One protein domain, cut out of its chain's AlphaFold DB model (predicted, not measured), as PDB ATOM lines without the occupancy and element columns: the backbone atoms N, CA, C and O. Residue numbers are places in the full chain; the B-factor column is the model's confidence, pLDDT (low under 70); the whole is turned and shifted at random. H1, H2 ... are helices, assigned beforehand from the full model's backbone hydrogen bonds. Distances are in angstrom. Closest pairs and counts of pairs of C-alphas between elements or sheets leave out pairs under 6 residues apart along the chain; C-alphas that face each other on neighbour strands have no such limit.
ATOM      1  N   GLN A   2      53.581 -16.560  31.076       84.38
ATOM      2  CA  GLN A   2      52.366 -16.079  30.396       84.38
ATOM      3  C   GLN A   2      51.160 -16.998  30.646       84.38
ATOM      4  O   GLN A   2      50.118 -16.511  31.066       84.38
ATOM      5  N   PHE A   3      51.349 -18.318  30.528       86.19
ATOM      6  CA  PHE A   3      50.342 -19.320  30.890       86.19
ATOM      7  C   PHE A   3      49.801 -19.146  32.319       86.19
ATOM      8  O   PHE A   3      48.603 -18.993  32.515       86.19
ATOM      9  N   HIS A   4      50.685 -19.073  33.321       87.00
ATOM     10  CA  HIS A   4      50.300 -18.881  34.725       87.00
ATOM     11  C   HIS A   4      49.555 -17.565  34.982       87.00
ATOM     12  O   HIS A   4      48.593 -17.554  35.747       87.00
ATOM     13  N   VAL A   5      49.969 -16.469  34.341       88.50
ATOM     14  CA  VAL A   5      49.288 -15.173  34.468       88.50
ATOM     15  C   VAL A   5      47.917 -15.210  33.787       88.50
ATOM     16  O   VAL A   5      46.946 -14.700  34.343       88.50
ATOM     17  N   CYS A   6      47.813 -15.856  32.623       90.12
ATOM     18  CA  CYS A   6      46.546 -16.053  31.926       90.12
ATOM     19  C   CYS A   6      45.580 -16.894  32.769       90.12
ATOM     20  O   CYS A   6      44.443 -16.487  32.991       90.12
ATOM     21  N   LEU A   7      46.062 -18.006  33.335       89.19
ATOM     22  CA  LEU A   7      45.280 -18.869  34.215       89.19
ATOM     23  C   LEU A   7      44.837 -18.142  35.490       89.19
ATOM     24  O   LEU A   7      43.690 -18.280  35.911       89.19
ATOM     25  N   ALA A   8      45.711 -17.326  36.088       89.81
ATOM     26  CA  ALA A   8      45.336 -16.479  37.215       89.81
ATOM     27  C   ALA A   8      44.213 -15.509  36.823       89.81
ATOM     28  O   ALA A   8      43.216 -15.421  37.532       89.81
ATOM     29  N   GLY A   9      44.336 -14.838  35.672       90.94
ATOM     30  CA  GLY A   9      43.277 -13.994  35.119       90.94
ATOM     31  C   GLY A   9      41.963 -14.753  34.931       90.94
ATOM     32  O   GLY A   9      40.921 -14.253  35.344       90.94
ATOM     33  N   TYR A  10      42.017 -15.969  34.381       91.06
ATOM     34  CA  TYR A  10      40.840 -16.799  34.120       91.06
ATOM     35  C   TYR A  10      40.111 -17.162  35.417       91.06
ATOM     36  O   TYR A  10      38.901 -16.970  35.525       91.06
ATOM     37  N   LEU A  11      40.854 -17.601  36.437       89.38
ATOM     38  CA  LEU A  11      40.301 -17.947  37.751       89.38
ATOM     39  C   LEU A  11      39.727 -16.730  38.488       89.38
ATOM     40  O   LEU A  11      38.723 -16.851  39.190       89.38
ATOM     41  N   ILE A  12      40.355 -15.561  38.336       90.38
ATOM     42  CA  ILE A  12      39.837 -14.300  38.873       90.38
ATOM     43  C   ILE A  12      38.536 -13.927  38.162       90.38
ATOM     44  O   ILE A  12      37.540 -13.664  38.833       90.38
ATOM     45  N   ALA A  13      38.523 -13.943  36.828       90.19
ATOM     46  CA  ALA A  13      37.355 -13.604  36.022       90.19
ATOM     47  C   ALA A  13      36.156 -14.476  36.405       90.19
ATOM     48  O   ALA A  13      35.077 -13.961  36.683       90.19
ATOM     49  N   GLN A  14      36.391 -15.782  36.522       89.38
ATOM     50  CA  GLN A  14      35.402 -16.785  36.896       89.38
ATOM     51  C   GLN A  14      34.699 -16.484  38.234       89.38
ATOM     52  O   GLN A  14      33.522 -16.805  38.389       89.38
ATOM     53  N   ARG A  15      35.395 -15.871  39.201       85.62
ATOM     54  CA  ARG A  15      34.875 -15.646  40.563       85.62
ATOM     55  C   ARG A  15      34.455 -14.206  40.840       85.62
ATOM     56  O   ARG A  15      33.466 -13.989  41.530       85.62
ATOM     57  N   TYR A  16      35.215 -13.242  40.336       84.81
ATOM     58  CA  TYR A  16      35.167 -11.846  40.783       84.81
ATOM     59  C   TYR A  16      35.117 -10.834  39.643       84.81
ATOM     60  O   TYR A  16      34.923  -9.650  39.899       84.81
ATOM     61  N   GLY A  17      35.307 -11.275  38.401       83.06
ATOM     62  CA  GLY A  17      35.521 -10.375  37.280       83.06
ATOM     63  C   GLY A  17      34.536 -10.541  36.127       83.06
ATOM     64  O   GLY A  17      33.444 -11.117  36.241       83.06
ATOM     65  N   SER A  18      34.960 -10.008  34.987       86.12
ATOM     66  CA  SER A  18      34.243 -10.059  33.718       86.12
ATOM     67  C   SER A  18      34.463 -11.416  33.054       86.12
ATOM     68  O   SER A  18      35.440 -11.613  32.334       86.12
ATOM     69  N   PHE A  19      33.554 -12.357  33.310       90.12
ATOM     70  CA  PHE A  19      33.542 -13.689  32.703       90.12
ATOM     71  C   PHE A  19      32.544 -13.736  31.543       90.12
ATOM     72  O   PHE A  19      31.417 -14.205  31.684       90.12
ATOM     73  N   ASN A  20      32.939 -13.171  30.403       91.50
ATOM     74  CA  ASN A  20      32.122 -13.107  29.191       91.50
ATOM     75  C   ASN A  20      32.807 -13.836  28.022       91.50
ATOM     76  O   ASN A  20      33.975 -14.227  28.106       91.50
ATOM     77  N   ARG A  21      32.077 -14.030  26.917       91.75
ATOM     78  CA  ARG A  21      32.592 -14.756  25.742       91.75
ATOM     79  C   ARG A  21      33.798 -14.071  25.095       91.75
ATOM     80  O   ARG A  21      34.689 -14.758  24.610       91.75
ATOM     81  N   GLU A  22      33.843 -12.740  25.103       92.75
ATOM     82  CA  GLU A  22      34.970 -11.970  24.563       92.75
ATOM     83  C   GLU A  22      36.260 -12.270  25.334       92.75
ATOM     84  O   GLU A  22      37.262 -12.670  24.741       92.75
ATOM     85  N   TYR A  23      36.201 -12.186  26.665       92.44
ATOM     86  CA  TYR A  23      37.306 -12.523  27.551       92.44
ATOM     87  C   TYR A  23      37.750 -13.981  27.388       92.44
ATOM     88  O   TYR A  23      38.943 -14.258  27.309       92.44
ATOM     89  N   LEU A  24      36.802 -14.920  27.311       93.19
ATOM     90  CA  LEU A  24      37.103 -16.341  27.118       93.19
ATOM     91  C   LEU A  24      37.796 -16.615  25.780       93.19
ATOM     92  O   LEU A  24      38.746 -17.395  25.733       93.19
ATOM     93  N   SER A  25      37.352 -15.957  24.710       93.12
ATOM     94  CA  SER A  25      37.981 -16.050  23.391       93.12
ATOM     95  C   SER A  25      39.419 -15.523  23.423       93.12
ATOM     96  O   SER A  25      40.343 -16.180  22.938       93.12
ATOM     97  N   GLU A  26      39.635 -14.380  24.076       92.38
ATOM     98  CA  GLU A  26      40.972 -13.829  24.271       92.38
ATOM     99  C   GLU A  26      41.860 -14.758  25.115       92.38
ATOM    100  O   GLU A  26      42.970 -15.095  24.701       92.38
ATOM    101  N   ALA A  27      41.383 -15.217  26.272       91.12
ATOM    102  CA  ALA A  27      42.138 -16.111  27.145       91.12
ATOM    103  C   ALA A  27      42.522 -17.411  26.423       91.12
ATOM    104  O   ALA A  27      43.676 -17.834  26.487       91.12
ATOM    105  N   LYS A  28      41.591 -17.998  25.657       91.88
ATOM    106  CA  LYS A  28      41.855 -19.161  24.801       91.88
ATOM    107  C   LYS A  28      43.015 -18.902  23.836       91.88
ATOM    108  O   LYS A  28      43.878 -19.763  23.697       91.88
ATOM    109  N   SER A  29      43.054 -17.729  23.198       91.69
ATOM    110  CA  SER A  29      44.115 -17.385  22.240       91.69
ATOM    111  C   SER A  29      45.511 -17.398  22.875       91.69
ATOM    112  O   SER A  29      46.428 -17.979  22.297       91.69
ATOM    113  N   PHE A  30      45.662 -16.875  24.098       89.38
ATOM    114  CA  PHE A  30      46.941 -16.914  24.816       89.38
ATOM    115  C   PHE A  30      47.321 -18.321  25.277       89.38
ATOM    116  O   PHE A  30      48.501 -18.661  25.292       89.38
ATOM    117  N   LEU A  31      46.340 -19.134  25.679       88.12
ATOM    118  CA  LEU A  31      46.591 -20.493  26.162       88.12
ATOM    119  C   LEU A  31      46.989 -21.446  25.030       88.12
ATOM    120  O   LEU A  31      47.865 -22.274  25.240       88.12
ATOM    121  N   ILE A  32      46.401 -21.309  23.836       88.88
ATOM    122  CA  ILE A  32      46.743 -22.143  22.667       88.88
ATOM    123  C   ILE A  32      48.144 -21.837  22.134       88.88
ATOM    124  O   ILE A  32      48.827 -22.735  21.656       88.88
ATOM    125  N   GLN A  33      48.588 -20.582  22.210       84.44
ATOM    126  CA  GLN A  33      49.919 -20.173  21.743       84.44
ATOM    127  C   GLN A  33      51.053 -20.620  22.679       84.44
ATOM    128  O   GLN A  33      52.227 -20.442  22.359       84.44
ATOM    129  N   TYR A  34      50.725 -21.168  23.850       83.88
ATOM    130  CA  TYR A  34      51.714 -21.596  24.825       83.88
ATOM    131  C   TYR A  34      52.179 -23.034  24.564       83.88
ATOM    132  O   TYR A  34      51.427 -23.981  24.753       83.88
ATOM    133  N   GLU A  35      53.456 -23.196  24.213       78.69
ATOM    134  CA  GLU A  35      54.072 -24.498  23.892       78.69
ATOM    135  C   GLU A  35      54.842 -25.141  25.071       78.69
ATOM    136  O   GLU A  35      55.669 -26.029  24.871       78.69
ATOM    137  N   GLY A  36      54.652 -24.672  26.309       79.19
ATOM    138  CA  GLY A  36      55.395 -25.189  27.468       79.19
ATOM    139  C   GLY A  36      54.776 -26.428  28.121       79.19
ATOM    140  O   GLY A  36      53.635 -26.784  27.849       79.19
ATOM    141  N   GLU A  37      55.509 -27.044  29.054       78.69
ATOM    142  CA  GLU A  37      55.093 -28.270  29.770       78.69
ATOM    143  C   GLU A  37      53.777 -28.123  30.555       78.69
ATOM    144  O   GLU A  37      53.073 -29.107  30.763       78.69
ATOM    145  N   ASP A  38      53.424 -26.898  30.962       78.56
ATOM    146  CA  ASP A  38      52.186 -26.606  31.694       78.56
ATOM    147  C   ASP A  38      50.939 -26.535  30.784       78.56
ATOM    148  O   ASP A  38      49.829 -26.333  31.284       78.56
ATOM    149  N   ALA A  39      51.092 -26.661  29.458       79.44
ATOM    150  CA  ALA A  39      49.973 -26.625  28.522       79.44
ATOM    151  C   ALA A  39      48.935 -27.705  28.875       79.44
ATOM    152  O   ALA A  39      49.252 -28.880  29.053       79.44
ATOM    153  N   SER A  40      47.672 -27.292  29.005       81.19
ATOM    154  CA  SER A  40      46.592 -28.167  29.454       81.19
ATOM    155  C   SER A  40      45.394 -28.071  28.522       81.19
ATOM    156  O   SER A  40      44.613 -27.116  28.588       81.19
ATOM    157  N   ASP A  41      45.204 -29.118  27.719       84.56
ATOM    158  CA  ASP A  41      44.048 -29.252  26.828       84.56
ATOM    159  C   ASP A  41      42.731 -29.202  27.603       84.56
ATOM    160  O   ASP A  41      41.738 -28.680  27.113       84.56
ATOM    161  N   ASN A  42      42.715 -29.661  28.858       87.19
ATOM    162  CA  ASN A  42      41.520 -29.630  29.700       87.19
ATOM    163  C   ASN A  42      40.988 -28.207  29.911       87.19
ATOM    164  O   ASN A  42      39.775 -27.995  29.884       87.19
ATOM    165  N   ILE A  43      41.876 -27.229  30.113       86.62
ATOM    166  CA  ILE A  43      41.478 -25.829  30.308       86.62
ATOM    167  C   ILE A  43      40.956 -25.256  28.991       86.62
ATOM    168  O   ILE A  43      39.903 -24.620  28.976       86.62
ATOM    169  N   ILE A  44      41.647 -25.530  27.883       89.56
ATOM    170  CA  ILE A  44      41.242 -25.076  26.549       89.56
ATOM    171  C   ILE A  44      39.872 -25.665  26.179       89.56
ATOM    172  O   ILE A  44      38.966 -24.913  25.832       89.56
ATOM    173  N   ASN A  45      39.679 -26.972  26.362       91.06
ATOM    174  CA  ASN A  45      38.419 -27.676  26.113       91.06
ATOM    175  C   ASN A  45      37.281 -27.160  27.007       91.06
ATOM    176  O   ASN A  45      36.136 -27.043  26.566       91.06
ATOM    177  N   SER A  46      37.587 -26.813  28.262       90.00
ATOM    178  CA  SER A  46      36.611 -26.197  29.169       90.00
ATOM    179  C   SER A  46      36.170 -24.828  28.650       90.00
ATOM    180  O   SER A  46      34.975 -24.545  28.597       90.00
ATOM    181  N   ILE A  47      37.116 -23.993  28.209       92.12
ATOM    182  CA  ILE A  47      36.814 -22.688  27.612       92.12
ATOM    183  C   ILE A  47      36.009 -22.853  26.317       92.12
ATOM    184  O   ILE A  47      35.045 -22.123  26.102       92.12
ATOM    185  N   GLU A  48      36.348 -23.825  25.470       93.31
ATOM    186  CA  GLU A  48      35.587 -24.123  24.252       93.31
ATOM    187  C   GLU A  48      34.148 -24.529  24.544       93.31
ATOM    188  O   GLU A  48      33.229 -24.006  23.916       93.31
ATOM    189  N   SER A  49      33.946 -25.398  25.534       92.38
ATOM    190  CA  SER A  49      32.613 -25.824  25.959       92.38
ATOM    191  C   SER A  49      31.774 -24.628  26.419       92.38
ATOM    192  O   SER A  49      30.615 -24.494  26.034       92.38
ATOM    193  N   LEU A  50      32.372 -23.700  27.174       91.88
ATOM    194  CA  LEU A  50      31.711 -22.463  27.602       91.88
ATOM    195  C   LEU A  50      31.397 -21.526  26.428       91.88
ATOM    196  O   LEU A  50      30.336 -20.908  26.397       91.88
ATOM    197  N   LEU A  51      32.296 -21.424  25.448       93.19
ATOM    198  CA  LEU A  51      32.080 -20.615  24.246       93.19
ATOM    199  C   LEU A  51      30.979 -21.182  23.340       93.19
ATOM    200  O   LEU A  51      30.351 -20.404  22.623       93.19
ATOM    201  N   GLN A  52      30.737 -22.494  23.380       94.19
ATOM    202  CA  GLN A  52      29.697 -23.183  22.607       94.19
ATOM    203  C   GLN A  52      28.354 -23.295  23.343       94.19
ATOM    204  O   GLN A  52      27.325 -23.470  22.692       94.19
ATOM    205  N   ALA A  53      28.349 -23.186  24.674       93.31
ATOM    206  CA  ALA A  53      27.130 -23.194  25.475       93.31
ATOM    207  C   ALA A  53      26.166 -22.086  25.024       93.31
ATOM    208  O   ALA A  53      26.606 -21.009  24.607       93.31
ATOM    209  N   ASN A  54      24.857 -22.315  25.131       94.12
ATOM    210  CA  ASN A  54      23.863 -21.260  24.917       94.12
ATOM    211  C   ASN A  54      23.909 -20.231  26.068       94.12
ATOM    212  O   ASN A  54      24.585 -20.437  27.076       94.12
ATOM    213  N   ASP A  55      23.227 -19.096  25.918       91.88
ATOM    214  CA  ASP A  55      23.303 -18.018  26.914       91.88
ATOM    215  C   ASP A  55      22.683 -18.396  28.265       91.88
ATOM    216  O   ASP A  55      23.134 -17.906  29.299       91.88
ATOM    217  N   THR A  56      21.682 -19.277  28.284       92.19
ATOM    218  CA  THR A  56      21.065 -19.757  29.526       92.19
ATOM    219  C   THR A  56      22.060 -20.593  30.327       92.19
ATOM    220  O   THR A  56      22.397 -20.220  31.449       92.19
ATOM    221  N   ASP A  57      22.617 -21.639  29.715       92.00
ATOM    222  CA  ASP A  57      23.596 -22.534  30.337       92.00
ATOM    223  C   ASP A  57      24.857 -21.764  30.754       92.00
ATOM    224  O   ASP A  57      25.402 -21.966  31.841       92.00
ATOM    225  N   PHE A  58      25.306 -20.824  29.916       91.75
ATOM    226  CA  PHE A  58      26.453 -19.976  30.221       91.75
ATOM    227  C   PHE A  58      26.229 -19.161  31.500       91.75
ATOM    228  O   PHE A  58      27.083 -19.148  32.390       91.75
ATOM    229  N   ASN A  59      25.074 -18.503  31.617       90.94
ATOM    230  CA  ASN A  59      24.750 -17.675  32.776       90.94
ATOM    231  C   ASN A  59      24.566 -18.505  34.053       90.94
ATOM    232  O   ASN A  59      24.981 -18.067  35.132       90.94
ATOM    233  N   GLU A  60      23.999 -19.707  33.949       92.06
ATOM    234  CA  GLU A  60      23.900 -20.642  35.073       92.06
ATOM    235  C   GLU A  60      25.287 -21.050  35.585       92.06
ATOM    236  O   GLU A  60      25.552 -20.975  36.788       92.06
ATOM    237  N   ILE A  61      26.209 -21.382  34.680       89.81
ATOM    238  CA  ILE A  61      27.586 -21.738  35.033       89.81
ATOM    239  C   ILE A  61      28.326 -20.550  35.669       89.81
ATOM    240  O   ILE A  61      28.987 -20.711  36.699       89.81
ATOM    241  N   VAL A  62      28.193 -19.343  35.108       89.12
ATOM    242  CA  VAL A  62      28.783 -18.118  35.687       89.12
ATOM    243  C   VAL A  62      28.267 -17.894  37.111       89.12
ATOM    244  O   VAL A  62      29.038 -17.571  38.018       89.12
ATOM    245  N   THR A  63      26.967 -18.095  37.329       88.56
ATOM    246  CA  THR A  63      26.327 -17.918  38.640       88.56
ATOM    247  C   THR A  63      26.832 -18.957  39.635       88.56
ATOM    248  O   THR A  63      27.200 -18.614  40.760       88.56
ATOM    249  N   TYR A  64      26.931 -20.215  39.204       89.12
ATOM    250  CA  TYR A  64      27.492 -21.297  40.004       89.12
ATOM    251  C   TYR A  64      28.913 -20.974  40.483       89.12
ATOM    252  O   TYR A  64      29.212 -21.108  41.671       89.12
ATOM    253  N   PHE A  65      29.779 -20.475  39.600       87.12
ATOM    254  CA  PHE A  65      31.149 -20.131  39.971       87.12
ATOM    255  C   PHE A  65      31.254 -18.966  40.955       87.12
ATOM    256  O   PHE A  65      32.082 -19.014  41.869       87.12
ATOM    257  N   ARG A  66      30.400 -17.949  40.818       86.25
ATOM    258  CA  ARG A  66      30.368 -16.803  41.739       86.25
ATOM    259  C   ARG A  66      29.921 -17.200  43.147       86.25
ATOM    260  O   ARG A  66      30.448 -16.672  44.124       86.25
ATOM    261  N   ASN A  67      29.027 -18.181  43.260       82.19
ATOM    262  CA  ASN A  67      28.528 -18.678  44.547       82.19
ATOM    263  C   ASN A  67      29.533 -19.569  45.302       82.19
ATOM    264  O   ASN A  67      29.399 -19.756  46.506       82.19
ATOM    265  N   GLN A  68      30.548 -20.101  44.619       75.75
ATOM    266  CA  GLN A  68      31.609 -20.939  45.201       75.75
ATOM    267  C   GLN A  68      32.861 -20.125  45.588       75.75
ATOM    268  O   GLN A  68      33.966 -20.663  45.691       75.75
ATOM    269  N   SER A  69      32.731 -18.807  45.741       64.88
ATOM    270  CA  SER A  69      33.874 -17.903  45.849       64.88
ATOM    271  C   SER A  69      34.599 -18.023  47.199       64.88
ATOM    272  O   SER A  69      34.122 -17.607  48.250       64.88
ATOM    273  N   SER A  70      35.812 -18.572  47.148       68.75
ATOM    274  CA  SER A  70      36.825 -18.510  48.206       68.75
ATOM    275  C   SER A  70      38.002 -17.642  47.767       68.75
ATOM    276  O   SER A  70      38.254 -17.495  46.564       68.75
ATOM    277  N   SER A  71      38.742 -17.090  48.734       69.62
ATOM    278  CA  SER A  71      39.910 -16.253  48.448       69.62
ATOM    279  C   SER A  71      40.933 -16.995  47.578       69.62
ATOM    280  O   SER A  71      41.185 -18.193  47.728       69.62
ATOM    281  N   LEU A  72      41.509 -16.277  46.613       79.50
ATOM    282  CA  LEU A  72      42.476 -16.842  45.673       79.50
ATOM    283  C   LEU A  72      43.893 -16.768  46.246       79.50
ATOM    284  O   LEU A  72      44.353 -15.700  46.656       79.50
ATOM    285  N   ASN A  73      44.623 -17.885  46.201       78.94
ATOM    286  CA  ASN A  73      46.051 -17.908  46.518       78.94
ATOM    287  C   ASN A  73      46.880 -17.442  45.311       78.94
ATOM    288  O   ASN A  73      47.467 -18.238  44.574       78.94
ATOM    289  N   LEU A  74      46.885 -16.132  45.092       85.88
ATOM    290  CA  LEU A  74      47.618 -15.486  44.008       85.88
ATOM    291  C   LEU A  74      49.127 -15.540  44.252       85.88
ATOM    292  O   LEU A  74      49.568 -15.453  45.400       85.88
ATOM    293  N   LYS A  75      49.933 -15.642  43.190       88.00
ATOM    294  CA  LYS A  75      51.404 -15.668  43.254       88.00
ATOM    295  C   LYS A  75      52.005 -14.560  42.400       88.00
ATOM    296  O   LYS A  75      51.595 -14.374  41.266       88.00
ATOM    297  N   GLY A  76      52.990 -13.850  42.948       89.56
ATOM    298  CA  GLY A  76      53.808 -12.920  42.172       89.56
ATOM    299  C   GLY A  76      54.826 -13.657  41.301       89.56
ATOM    300  O   GLY A  76      55.158 -14.818  41.557       89.56
ATOM    301  N   HIS A  77      55.351 -12.964  40.297       91.25
ATOM    302  CA  HIS A  77      56.357 -13.478  39.373       91.25
ATOM    303  C   HIS A  77      57.636 -12.646  39.435       91.25
ATOM    304  O   HIS A  77      57.603 -11.418  39.462       91.25
ATOM    305  N   SER A  78      58.777 -13.328  39.444       88.31
ATOM    306  CA  SER A  78      60.088 -12.686  39.523       88.31
ATOM    307  C   SER A  78      60.496 -12.044  38.194       88.31
ATOM    308  O   SER A  78      60.388 -12.672  37.142       88.31
ATOM    309  N   THR A  79      61.038 -10.824  38.255       87.94
ATOM    310  CA  THR A  79      61.687 -10.128  37.128       87.94
ATOM    311  C   THR A  79      63.210 -10.254  37.137       87.94
ATOM    312  O   THR A  79      63.861  -9.688  36.262       87.94
ATOM    313  N   ILE A  80      63.794 -11.020  38.070       89.31
ATOM    314  CA  ILE A  80      65.246 -11.045  38.335       89.31
ATOM    315  C   ILE A  80      66.073 -11.311  37.072       89.31
ATOM    316  O   ILE A  80      67.131 -10.712  36.891       89.31
ATOM    317  N   LEU A  81      65.608 -12.180  36.171       87.00
ATOM    318  CA  LEU A  81      66.323 -12.458  34.923       87.00
ATOM    319  C   LEU A  81      66.352 -11.246  33.981       87.00
ATOM    320  O   LEU A  81      67.375 -10.998  33.354       87.00
ATOM    321  N   LEU A  82      65.279 -10.457  33.919       88.50
ATOM    322  CA  LEU A  82      65.263  -9.206  33.154       88.50
ATOM    323  C   LEU A  82      66.144  -8.144  33.819       88.50
ATOM    324  O   LEU A  82      66.834  -7.394  33.137       88.50
ATOM    325  N   ASP A  83      66.141  -8.099  35.151       89.19
ATOM    326  CA  ASP A  83      66.926  -7.140  35.932       89.19
ATOM    327  C   ASP A  83      68.435  -7.400  35.820       89.19
ATOM    328  O   ASP A  83      69.222  -6.471  35.641       89.19
ATOM    329  N   SER A  84      68.833  -8.670  35.869       91.69
ATOM    330  CA  SER A  84      70.235  -9.101  35.796       91.69
ATOM    331  C   SER A  84      70.829  -9.058  34.386       91.69
ATOM    332  O   SER A  84      72.050  -9.083  34.255       91.69
ATOM    333  N   ASN A  85      70.000  -8.952  33.340       92.38
ATOM    334  CA  ASN A  85      70.438  -8.975  31.939       92.38
ATOM    335  C   ASN A  85      70.176  -7.654  31.191       92.38
ATOM    336  O   ASN A  85      69.940  -7.637  29.981       92.38
ATOM    337  N   SER A  86      70.226  -6.521  31.895       91.62
ATOM    338  CA  SER A  86      69.992  -5.189  31.310       91.62
ATOM    339  C   SER A  86      70.954  -4.845  30.161       91.62
ATOM    340  O   SER A  86      70.551  -4.205  29.191       91.62
ATOM    341  N   VAL A  87      72.202  -5.323  30.225       94.00
ATOM    342  CA  VAL A  87      73.219  -5.136  29.173       94.00
ATOM    343  C   VAL A  87      72.884  -5.931  27.910       94.00
ATOM    344  O   VAL A  87      73.166  -5.488  26.802       94.00
ATOM    345  N   GLN A  88      72.297  -7.116  28.045       93.31
ATOM    346  CA  GLN A  88      71.861  -7.923  26.911       93.31
ATOM    347  C   GLN A  88      70.625  -7.293  26.270       93.31
ATOM    348  O   GLN A  88      70.562  -7.192  25.048       93.31
ATOM    349  N   ILE A  89      69.688  -6.798  27.087       93.06
ATOM    350  CA  ILE A  89      68.504  -6.082  26.604       93.06
ATOM    351  C   ILE A  89      68.921  -4.838  25.811       93.06
ATOM    352  O   ILE A  89      68.401  -4.624  24.723       93.06
ATOM    353  N   SER A  90      69.905  -4.061  26.279       94.31
ATOM    354  CA  SER A  90      70.343  -2.842  25.579       94.31
ATOM    355  C   SER A  90      70.979  -3.081  24.203       94.31
ATOM    356  O   SER A  90      71.132  -2.133  23.432       94.31
ATOM    357  N   ARG A  91      71.324  -4.334  23.870       95.00
ATOM    358  CA  ARG A  91      71.835  -4.739  22.550       95.00
ATOM    359  C   ARG A  91      70.735  -5.123  21.556       95.00
ATOM    360  O   ARG A  91      71.040  -5.324  20.385       95.00
ATOM    361  N   LEU A  92      69.486  -5.257  22.002       95.06
ATOM    362  CA  LEU A  92      68.347  -5.582  21.138       95.06
ATOM    363  C   LEU A  92      67.906  -4.361  20.313       95.06
ATOM    364  O   LEU A  92      68.247  -3.231  20.669       95.06
ATOM    365  N   PRO A  93      67.110  -4.535  19.242       96.25
ATOM    366  CA  PRO A  93      66.473  -3.411  18.558       96.25
ATOM    367  C   PRO A  93      65.693  -2.521  19.535       96.25
ATOM    368  O   PRO A  93      65.010  -3.031  20.424       96.25
ATOM    369  N   ILE A  94      65.767  -1.194  19.369       95.38
ATOM    370  CA  ILE A  94      65.139  -0.207  20.277       95.38
ATOM    371  C   ILE A  94      63.642  -0.493  20.478       95.38
ATOM    372  O   ILE A  94      63.116  -0.368  21.584       95.38
ATOM    373  N   GLU A  95      62.962  -0.920  19.419       95.25
ATOM    374  CA  GLU A  95      61.548  -1.290  19.455       95.25
ATOM    375  C   GLU A  95      61.295  -2.463  20.411       95.25
ATOM    376  O   GLU A  95      60.432  -2.369  21.285       95.25
ATOM    377  N   LEU A  96      62.101  -3.525  20.320       95.12
ATOM    378  CA  LEU A  96      62.018  -4.684  21.207       95.12
ATOM    379  C   LEU A  96      62.400  -4.327  22.650       95.12
ATOM    380  O   LEU A  96      61.742  -4.781  23.588       95.12
ATOM    381  N   GLN A  97      63.399  -3.458  22.845       94.69
ATOM    382  CA  GLN A  97      63.740  -2.934  24.173       94.69
ATOM    383  C   GLN A  97      62.527  -2.271  24.828       94.69
ATOM    384  O   GLN A  97      62.175  -2.600  25.962       94.69
ATOM    385  N   SER A  98      61.852  -1.378  24.097       96.00
ATOM    386  CA  SER A  98      60.647  -0.698  24.576       96.00
ATOM    387  C   SER A  98      59.564  -1.701  24.988       96.00
ATOM    388  O   SER A  98      59.025  -1.611  26.093       96.00
ATOM    389  N   LYS A  99      59.313  -2.738  24.174       96.25
ATOM    390  CA  LYS A  99      58.332  -3.787  24.504       96.25
ATOM    391  C   LYS A  99      58.693  -4.581  25.754       96.25
ATOM    392  O   LYS A  99      57.812  -4.820  26.578       96.25
ATOM    393  N   ILE A 100      59.968  -4.910  25.953       95.06
ATOM    394  CA  ILE A 100      60.443  -5.579  27.173       95.06
ATOM    395  C   ILE A 100      60.215  -4.699  28.412       95.06
ATOM    396  O   ILE A 100      59.743  -5.195  29.437       95.06
ATOM    397  N   TYR A 101      60.486  -3.393  28.332       94.19
ATOM    398  CA  TYR A 101      60.247  -2.476  29.453       94.19
ATOM    399  C   TYR A 101      58.754  -2.249  29.735       94.19
ATOM    400  O   TYR A 101      58.348  -2.227  30.902       94.19
ATOM    401  N   GLU A 102      57.918  -2.138  28.698       95.31
ATOM    402  CA  GLU A 102      56.455  -2.091  28.833       95.31
ATOM    403  C   GLU A 102      55.929  -3.360  29.530       95.31
ATOM    404  O   GLU A 102      55.126  -3.277  30.463       95.31
ATOM    405  N   PHE A 103      56.413  -4.535  29.112       95.38
ATOM    406  CA  PHE A 103      56.083  -5.819  29.726       95.38
ATOM    407  C   PHE A 103      56.500  -5.870  31.201       95.38
ATOM    408  O   PHE A 103      55.681  -6.186  32.065       95.38
ATOM    409  N   LYS A 104      57.748  -5.500  31.506       94.38
ATOM    410  CA  LYS A 104      58.273  -5.460  32.876       94.38
ATOM    411  C   LYS A 104      57.435  -4.548  33.774       94.38
ATOM    412  O   LYS A 104      57.118  -4.911  34.902       94.38
ATOM    413  N   THR A 105      57.035  -3.386  33.262       94.69
ATOM    414  CA  THR A 105      56.171  -2.445  33.986       94.69
ATOM    415  C   THR A 105      54.808  -3.067  34.282       94.69
ATOM    416  O   THR A 105      54.346  -3.020  35.421       94.69
ATOM    417  N   ALA A 106      54.185  -3.717  33.294       94.69
ATOM    418  CA  ALA A 106      52.914  -4.409  33.494       94.69
ATOM    419  C   ALA A 106      53.024  -5.542  34.529       94.69
ATOM    420  O   ALA A 106      52.129  -5.686  35.362       94.69
ATOM    421  N   LEU A 107      54.124  -6.304  34.518       94.94
ATOM    422  CA  LEU A 107      54.370  -7.379  35.480       94.94
ATOM    423  C   LEU A 107      54.620  -6.850  36.902       94.94
ATOM    424  O   LEU A 107      54.172  -7.448  37.876       94.94
ATOM    425  N   ASN A 108      55.283  -5.703  37.038       94.69
ATOM    426  CA  ASN A 108      55.452  -5.057  38.338       94.69
ATOM    427  C   ASN A 108      54.116  -4.585  38.917       94.69
ATOM    428  O   ASN A 108      53.865  -4.800  40.100       94.69
ATOM    429  N   ILE A 109      53.237  -4.017  38.083       94.94
ATOM    430  CA  ILE A 109      51.876  -3.658  38.503       94.94
ATOM    431  C   ILE A 109      51.106  -4.916  38.927       94.94
ATOM    432  O   ILE A 109      50.489  -4.921  39.985       94.94
ATOM    433  N   TYR A 110      51.206  -6.012  38.164       95.19
ATOM    434  CA  TYR A 110      50.622  -7.302  38.556       95.19
ATOM    435  C   TYR A 110      51.088  -7.738  39.950       95.19
ATOM    436  O   TYR A 110      50.273  -8.074  40.805       95.19
ATOM    437  N   ASN A 111      52.396  -7.691  40.207       94.69
ATOM    438  CA  ASN A 111      52.960  -8.085  41.496       94.69
ATOM    439  C   ASN A 111      52.467  -7.200  42.652       94.69
ATOM    440  O   ASN A 111      52.224  -7.715  43.746       94.69
ATOM    441  N   GLN A 112      52.302  -5.895  42.420       94.06
ATOM    442  CA  GLN A 112      51.742  -4.967  43.405       94.06
ATOM    443  C   GLN A 112      50.284  -5.308  43.723       94.06
ATOM    444  O   GLN A 112      49.940  -5.456  44.894       94.06
ATOM    445  N   GLU A 113      49.453  -5.534  42.706       93.69
ATOM    446  CA  GLU A 113      48.053  -5.928  42.894       93.69
ATOM    447  C   GLU A 113      47.920  -7.286  43.605       93.69
ATOM    448  O   GLU A 113      47.100  -7.441  44.509       93.69
ATOM    449  N   VAL A 114      48.781  -8.261  43.287       93.56
ATOM    450  CA  VAL A 114      48.844  -9.538  44.023       93.56
ATOM    451  C   VAL A 114      49.200  -9.318  45.494       93.56
ATOM    452  O   VAL A 114      48.623  -9.968  46.368       93.56
ATOM    453  N   SER A 115      50.143  -8.420  45.789       93.94
ATOM    454  CA  SER A 115      50.507  -8.082  47.169       93.94
ATOM    455  C   SER A 115      49.335  -7.439  47.914       93.94
ATOM    456  O   SER A 115      49.028  -7.853  49.031       93.94
ATOM    457  N   ASN A 116      48.640  -6.494  47.277       92.12
ATOM    458  CA  ASN A 116      47.463  -5.831  47.838       92.12
ATOM    459  C   ASN A 116      46.331  -6.831  48.111       92.12
ATOM    460  O   ASN A 116      45.749  -6.824  49.194       92.12
ATOM    461  N   ALA A 117      46.066  -7.747  47.174       92.06
ATOM    462  CA  ALA A 117      45.046  -8.781  47.332       92.06
ATOM    463  C   ALA A 117      45.366  -9.748  48.482       92.06
ATOM    464  O   ALA A 117      44.477 -10.158  49.226       92.06
ATOM    465  N   ARG A 118      46.642 -10.117  48.649       92.00
ATOM    466  CA  ARG A 118      47.089 -10.971  49.761       92.00
ATOM    467  C   ARG A 118      46.906 -10.285  51.108       92.00
ATOM    468  O   ARG A 118      46.420 -10.926  52.036       92.00
ATOM    469  N   GLU A 119      47.266  -9.007  51.205       91.81
ATOM    470  CA  GLU A 119      47.101  -8.241  52.441       91.81
ATOM    471  C   GLU A 119      45.619  -8.040  52.776       91.81
ATOM    472  O   GLU A 119      45.195  -8.353  53.885       91.81
ATOM    473  N   GLY A 120      44.802  -7.630  51.799       89.56
ATOM    474  CA  GLY A 120      43.354  -7.507  51.973       89.56
ATOM    475  C   GLY A 120      42.711  -8.822  52.417       89.56
ATOM    476  O   GLY A 120      41.972  -8.842  53.394       89.56
ATOM    477  N   SER A 121      43.066  -9.939  51.771       89.81
ATOM    478  CA  SER A 121      42.607 -11.282  52.156       89.81
ATOM    479  C   SER A 121      42.993 -11.625  53.596       89.81
ATOM    480  O   SER A 121      42.144 -12.064  54.367       89.81
ATOM    481  N   LYS A 122      44.236 -11.359  54.010       90.44
ATOM    482  CA  LYS A 122      44.683 -11.587  55.391       90.44
ATOM    483  C   LYS A 122      43.852 -10.788  56.400       90.44
ATOM    484  O   LYS A 122      43.455 -11.344  57.421       90.44
ATOM    485  N   LEU A 123      43.557  -9.525  56.099       90.69
ATOM    486  CA  LEU A 123      42.746  -8.664  56.960       90.69
ATOM    487  C   LEU A 123      41.293  -9.150  57.093       90.69
ATOM    488  O   LEU A 123      40.692  -8.936  58.138       90.69
ATOM    489  N   THR A 124      40.731  -9.868  56.111       88.31
ATOM    490  CA  THR A 124      39.365 -10.430  56.244       88.31
ATOM    491  C   THR A 124      39.224 -11.483  57.349       88.31
ATOM    492  O   THR A 124      38.104 -11.774  57.768       88.31
ATOM    493  N   PHE A 125      40.339 -12.031  57.843       87.00
ATOM    494  CA  PHE A 125      40.368 -12.979  58.958       87.00
ATOM    495  C   PHE A 125      40.687 -12.318  60.309       87.00
ATOM    496  O   PHE A 125      40.757 -13.014  61.322       87.00
ATOM    497  N   ASP A 126      40.903 -11.000  60.347       89.81
ATOM    498  CA  ASP A 126      41.216 -10.280  61.578       89.81
ATOM    499  C   ASP A 126      39.936  -9.962  62.366       89.81
ATOM    500  O   ASP A 126      39.157  -9.075  62.014       89.81
ATOM    501  N   SER A 127      39.736 -10.685  63.471       87.31
ATOM    502  CA  SER A 127      38.578 -10.522  64.357       87.31
ATOM    503  C   SER A 127      38.596  -9.229  65.180       87.31
ATOM    504  O   SER A 127      37.636  -8.963  65.899       87.31
ATOM    505  N   SER A 128      39.685  -8.455  65.148       92.75
ATOM    506  CA  SER A 128      39.781  -7.169  65.849       92.75
ATOM    507  C   SER A 128      39.171  -6.001  65.064       92.75
ATOM    508  O   SER A 128      38.995  -4.909  65.610       92.75
ATOM    509  N   LEU A 129      38.828  -6.217  63.791       89.88
ATOM    510  CA  LEU A 129      38.204  -5.211  62.942       89.88
ATOM    511  C   LEU A 129      36.729  -5.016  63.296       89.88
ATOM    512  O   LEU A 129      36.005  -5.963  63.583       89.88
ATOM    513  N   SER A 130      36.262  -3.769  63.213       93.38
ATOM    514  CA  SER A 130      34.827  -3.487  63.247       93.38
ATOM    515  C   SER A 130      34.141  -4.002  61.981       93.38
ATOM    516  O   SER A 130      34.756  -4.030  60.913       93.38
ATOM    517  N   ASP A 131      32.845  -4.301  62.070       90.44
ATOM    518  CA  ASP A 131      32.046  -4.777  60.929       90.44
ATOM    519  C   ASP A 131      32.130  -3.836  59.715       90.44
ATOM    520  O   ASP A 131      32.277  -4.276  58.580       90.44
ATOM    521  N   ILE A 132      32.128  -2.517  59.952       92.75
ATOM    522  CA  ILE A 132      32.254  -1.501  58.893       92.75
ATOM    523  C   ILE A 132      33.618  -1.594  58.199       92.75
ATOM    524  O   ILE A 132      33.712  -1.459  56.978       92.75
ATOM    525  N   ASN A 133      34.693  -1.800  58.962       90.44
ATOM    526  CA  ASN A 133      36.032  -1.924  58.391       90.44
ATOM    527  C   ASN A 133      36.191  -3.251  57.653       90.44
ATOM    528  O   ASN A 133      36.762  -3.269  56.564       90.44
ATOM    529  N   HIS A 134      35.644  -4.335  58.204       91.06
ATOM    530  CA  HIS A 134      35.617  -5.644  57.560       91.06
ATOM    531  C   HIS A 134      34.887  -5.592  56.212       91.06
ATOM    532  O   HIS A 134      35.431  -6.029  55.195       91.06
ATOM    533  N   GLN A 135      33.716  -4.946  56.172       90.25
ATOM    534  CA  GLN A 135      32.968  -4.727  54.937       90.25
ATOM    535  C   GLN A 135      33.795  -3.937  53.912       90.25
ATOM    536  O   GLN A 135      33.936  -4.374  52.772       90.25
ATOM    537  N   ARG A 136      34.411  -2.819  54.318       91.62
ATOM    538  CA  ARG A 136      35.252  -1.999  53.424       91.62
ATOM    539  C   ARG A 136      36.451  -2.763  52.874       91.62
ATOM    540  O   ARG A 136      36.795  -2.609  51.707       91.62
ATOM    541  N   ILE A 137      37.106  -3.573  53.702       91.19
ATOM    542  CA  ILE A 137      38.232  -4.412  53.274       91.19
ATOM    543  C   ILE A 137      37.759  -5.451  52.261       91.19
ATOM    544  O   ILE A 137      38.424  -5.653  51.248       91.19
ATOM    545  N   THR A 138      36.597  -6.058  52.496       89.12
ATOM    546  CA  THR A 138      36.002  -7.037  51.583       89.12
ATOM    547  C   THR A 138      35.652  -6.401  50.236       89.12
ATOM    548  O   THR A 138      36.038  -6.925  49.194       89.12
ATOM    549  N   GLU A 139      34.997  -5.239  50.232       90.31
ATOM    550  CA  GLU A 139      34.682  -4.485  49.010       90.31
ATOM    551  C   GLU A 139      35.952  -4.079  48.247       90.31
ATOM    552  O   GLU A 139      36.047  -4.272  47.032       90.31
ATOM    553  N   ASN A 140      36.970  -3.584  48.956       90.62
ATOM    554  CA  ASN A 140      38.257  -3.245  48.356       90.62
ATOM    555  C   ASN A 140      38.947  -4.471  47.752       90.62
ATOM    556  O   ASN A 140      39.469  -4.384  46.646       90.62
ATOM    557  N   LEU A 141      38.918  -5.614  48.439       89.69
ATOM    558  CA  LEU A 141      39.503  -6.859  47.950       89.69
ATOM    559  C   LEU A 141      38.828  -7.333  46.656       89.69
ATOM    560  O   LEU A 141      39.517  -7.750  45.725       89.69
ATOM    561  N   LEU A 142      37.500  -7.224  46.567       88.62
ATOM    562  CA  LEU A 142      36.754  -7.535  45.343       88.62
ATOM    563  C   LEU A 142      37.168  -6.616  44.184       88.62
ATOM    564  O   LEU A 142      37.440  -7.102  43.085       88.62
ATOM    565  N   ASN A 143      37.303  -5.312  44.440       89.31
ATOM    566  CA  ASN A 143      37.787  -4.355  43.442       89.31
ATOM    567  C   ASN A 143      39.227  -4.662  43.004       89.31
ATOM    568  O   ASN A 143      39.531  -4.631  41.812       89.31
ATOM    569  N   THR A 144      40.108  -5.021  43.942       90.88
ATOM    570  CA  THR A 144      41.479  -5.453  43.640       90.88
ATOM    571  C   THR A 144      41.487  -6.690  42.749       90.88
ATOM    572  O   THR A 144      42.239  -6.726  41.778       90.88
ATOM    573  N   TYR A 145      40.638  -7.689  43.013       90.69
ATOM    574  CA  TYR A 145      40.523  -8.851  42.131       90.69
ATOM    575  C   TYR A 145      40.054  -8.456  40.727       90.69
ATOM    576  O   TYR A 145      40.679  -8.872  39.755       90.69
ATOM    577  N   SER A 146      39.026  -7.614  40.605       86.94
ATOM    578  CA  SER A 146      38.560  -7.131  39.298       86.94
ATOM    579  C   SER A 146      39.677  -6.424  38.518       86.94
ATOM    580  O   SER A 146      39.947  -6.769  37.369       86.94
ATOM    581  N   ASN A 147      40.400  -5.500  39.157       90.00
ATOM    582  CA  ASN A 147      41.528  -4.801  38.534       90.00
ATOM    583  C   ASN A 147      42.647  -5.772  38.136       90.00
ATOM    584  O   ASN A 147      43.234  -5.664  37.057       90.00
ATOM    585  N   LEU A 148      42.937  -6.758  38.988       92.38
ATOM    586  CA  LEU A 148      43.986  -7.734  38.735       92.38
ATOM    587  C   LEU A 148      43.688  -8.589  37.493       92.38
ATOM    588  O   LEU A 148      44.627  -8.917  36.768       92.38
ATOM    589  N   GLN A 149      42.418  -8.892  37.189       92.44
ATOM    590  CA  GLN A 149      42.044  -9.560  35.934       92.44
ATOM    591  C   GLN A 149      42.531  -8.769  34.713       92.44
ATOM    592  O   GLN A 149      43.167  -9.332  33.818       92.44
ATOM    593  N   GLU A 150      42.255  -7.466  34.666       91.69
ATOM    594  CA  GLU A 150      42.655  -6.611  33.542       91.69
ATOM    595  C   GLU A 150      44.178  -6.547  33.410       91.69
ATOM    596  O   GLU A 150      44.737  -6.603  32.307       91.69
ATOM    597  N   VAL A 151      44.867  -6.483  34.552       94.00
ATOM    598  CA  VAL A 151      46.326  -6.510  34.595       94.00
ATOM    599  C   VAL A 151      46.864  -7.841  34.059       94.00
ATOM    600  O   VAL A 151      47.822  -7.811  33.284       94.00
ATOM    601  N   CYS A 152      46.241  -8.983  34.376       93.81
ATOM    602  CA  CYS A 152      46.605 -10.283  33.800       93.81
ATOM    603  C   CYS A 152      46.522 -10.266  32.270       93.81
ATOM    604  O   CYS A 152      47.499 -10.621  31.604       93.81
ATOM    605  N   SER A 153      45.400  -9.804  31.701       92.88
ATOM    606  CA  SER A 153      45.240  -9.698  30.242       92.88
ATOM    607  C   SER A 153      46.304  -8.789  29.630       92.88
ATOM    608  O   SER A 153      46.932  -9.140  28.631       92.88
ATOM    609  N   ARG A 154      46.585  -7.642  30.258       94.06
ATOM    610  CA  ARG A 154      47.629  -6.719  29.797       94.06
ATOM    611  C   ARG A 154      49.013  -7.366  29.795       94.06
ATOM    612  O   ARG A 154      49.738  -7.216  28.815       94.06
ATOM    613  N   VAL A 155      49.382  -8.083  30.856       94.94
ATOM    614  CA  VAL A 155      50.661  -8.809  30.932       94.94
ATOM    615  C   VAL A 155      50.744  -9.867  29.829       94.94
ATOM    616  O   VAL A 155      51.767  -9.940  29.152       94.94
ATOM    617  N   CYS A 156      49.668 -10.625  29.592       93.56
ATOM    618  CA  CYS A 156      49.628 -11.647  28.542       93.56
ATOM    619  C   CYS A 156      49.806 -11.046  27.144       93.56
ATOM    620  O   CYS A 156      50.650 -11.526  26.390       93.56
ATOM    621  N   ARG A 157      49.103  -9.949  26.824       94.06
ATOM    622  CA  ARG A 157      49.268  -9.229  25.547       94.06
ATOM    623  C   ARG A 157      50.695  -8.725  25.355       94.06
ATOM    624  O   ARG A 157      51.265  -8.877  24.283       94.06
ATOM    625  N   LYS A 158      51.283  -8.111  26.388       94.69
ATOM    626  CA  LYS A 158      52.652  -7.575  26.309       94.69
ATOM    627  C   LYS A 158      53.691  -8.682  26.149       94.69
ATOM    628  O   LYS A 158      54.641  -8.488  25.401       94.69
ATOM    629  N   ALA A 159      53.497  -9.827  26.805       92.56
ATOM    630  CA  ALA A 159      54.340 -11.002  26.603       92.56
ATOM    631  C   ALA A 159      54.228 -11.518  25.161       92.56
ATOM    632  O   ALA A 159      55.254 -11.726  24.520       92.56
ATOM    633  N   GLN A 160      53.006 -11.631  24.632       91.62
ATOM    634  CA  GLN A 160      52.787 -12.121  23.272       91.62
ATOM    635  C   GLN A 160      53.447 -11.228  22.218       91.62
ATOM    636  O   GLN A 160      54.127 -11.725  21.332       91.62
ATOM    637  N   VAL A 161      53.348  -9.902  22.364       93.19
ATOM    638  CA  VAL A 161      54.008  -8.946  21.454       93.19
ATOM    639  C   VAL A 161      55.529  -9.135  21.406       93.19
ATOM    640  O   VAL A 161      56.134  -8.896  20.368       93.19
ATOM    641  N   ILE A 162      56.156  -9.541  22.516       92.44
ATOM    642  CA  ILE A 162      57.596  -9.835  22.555       92.44
ATOM    643  C   ILE A 162      57.893 -11.163  21.854       92.44
ATOM    644  O   ILE A 162      58.872 -11.242  21.120       92.44
ATOM    645  N   ILE A 163      57.061 -12.186  22.074       89.75
ATOM    646  CA  ILE A 163      57.205 -13.516  21.460       89.75
ATOM    647  C   ILE A 163      57.052 -13.433  19.936       89.75
ATOM    648  O   ILE A 163      57.841 -14.022  19.206       89.75
ATOM    649  N   ASP A 164      56.085 -12.648  19.462       90.56
ATOM    650  CA  ASP A 164      55.782 -12.487  18.037       90.56
ATOM    651  C   ASP A 164      56.722 -11.498  17.325       90.56
ATOM    652  O   ASP A 164      56.617 -11.303  16.108       90.56
ATOM    653  N   PHE A 165      57.625 -10.836  18.060       91.00
ATOM    654  CA  PHE A 165      58.532  -9.849  17.485       91.00
ATOM    655  C   PHE A 165      59.523 -10.530  16.536       91.00
ATOM    656  O   PHE A 165      60.391 -11.298  16.954       91.00
TER     657      PHE A 165
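AT A GLANCE: This is residues 2 to 165 of the 167 residues of an uncharacterized protein of Psychrobacter sp. P11G5 (UniProt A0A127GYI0). A long helical hairpin, H7 and H8, runs along one side of a flat domain; H1 packs on H8, and the shorter H2 and H3 follow beyond H1. H4 stands crosswise at the end of H1, and a long link leads from it to the small H5 and H6 near H7. The printed part has 164 residues with eight named helices, H1 to H8 in order, and no named strand: all helix. It is only just compact, close to loose, with a radius of gyration of the C-alphas of 17.9 A and spans of 54 by 44 by 24 A.

HOW THE PARTS SIT: H1, residues 2 to 16, and H2, residues 21 to 32, form a hairpin and touch, closest at C-alphas Phe 3 and Leu 31, 6.1 A, with a shallow tilt of 24 degrees. H2 forms another hairpin with H3, residues 41 to 52, closest at C-alphas Arg 21 and Leu 51, 6.1 A. H4, residues 55 to 67, touches H1 with residues 62 to 66 alone, about perpendicular at 90 degrees; C-alphas Arg 15 and Arg 66 are closest, 4.8 A. H5, residues 80 to 84, touches no helix. H6, residues 86 to 89, is close to but not clearly touching H7, residues 94 to 123: closest C-alphas Ile 89 and Gln 97, 6.2 A. H7 and H8, residues 131 to 163, form a hairpin, closest at C-alphas Phe 103 and Lys 158, 5.2 A, with a shallow tilt of 22 degrees. H8 touches H1, closest at C-alphas Gly 9 and Gln 149, 4.7 A. H1 and H7 are apart. Every O i to N i+4 pair is within hydrogen-bond range in H1, H2, H3, H4, H5 and H7, and 28 of 29 in H8; H6 is too short for one.

IN THESE COORDINATES: H1 begins at C-alpha 2 (52.366, -16.079, 30.396) and is 20.5 A long. H7 measures 43.8 A and H8 47.6 A, ending at C-alpha 163 (57.205, -13.516, 21.460).

THE WHOLE: The C-alphas of Arg 91 and Asp 131 are farthest apart, 55.3 A. The printed part has no cut; the link from H4 to H5 is long. Residues 69 to 71 have pLDDT under 70.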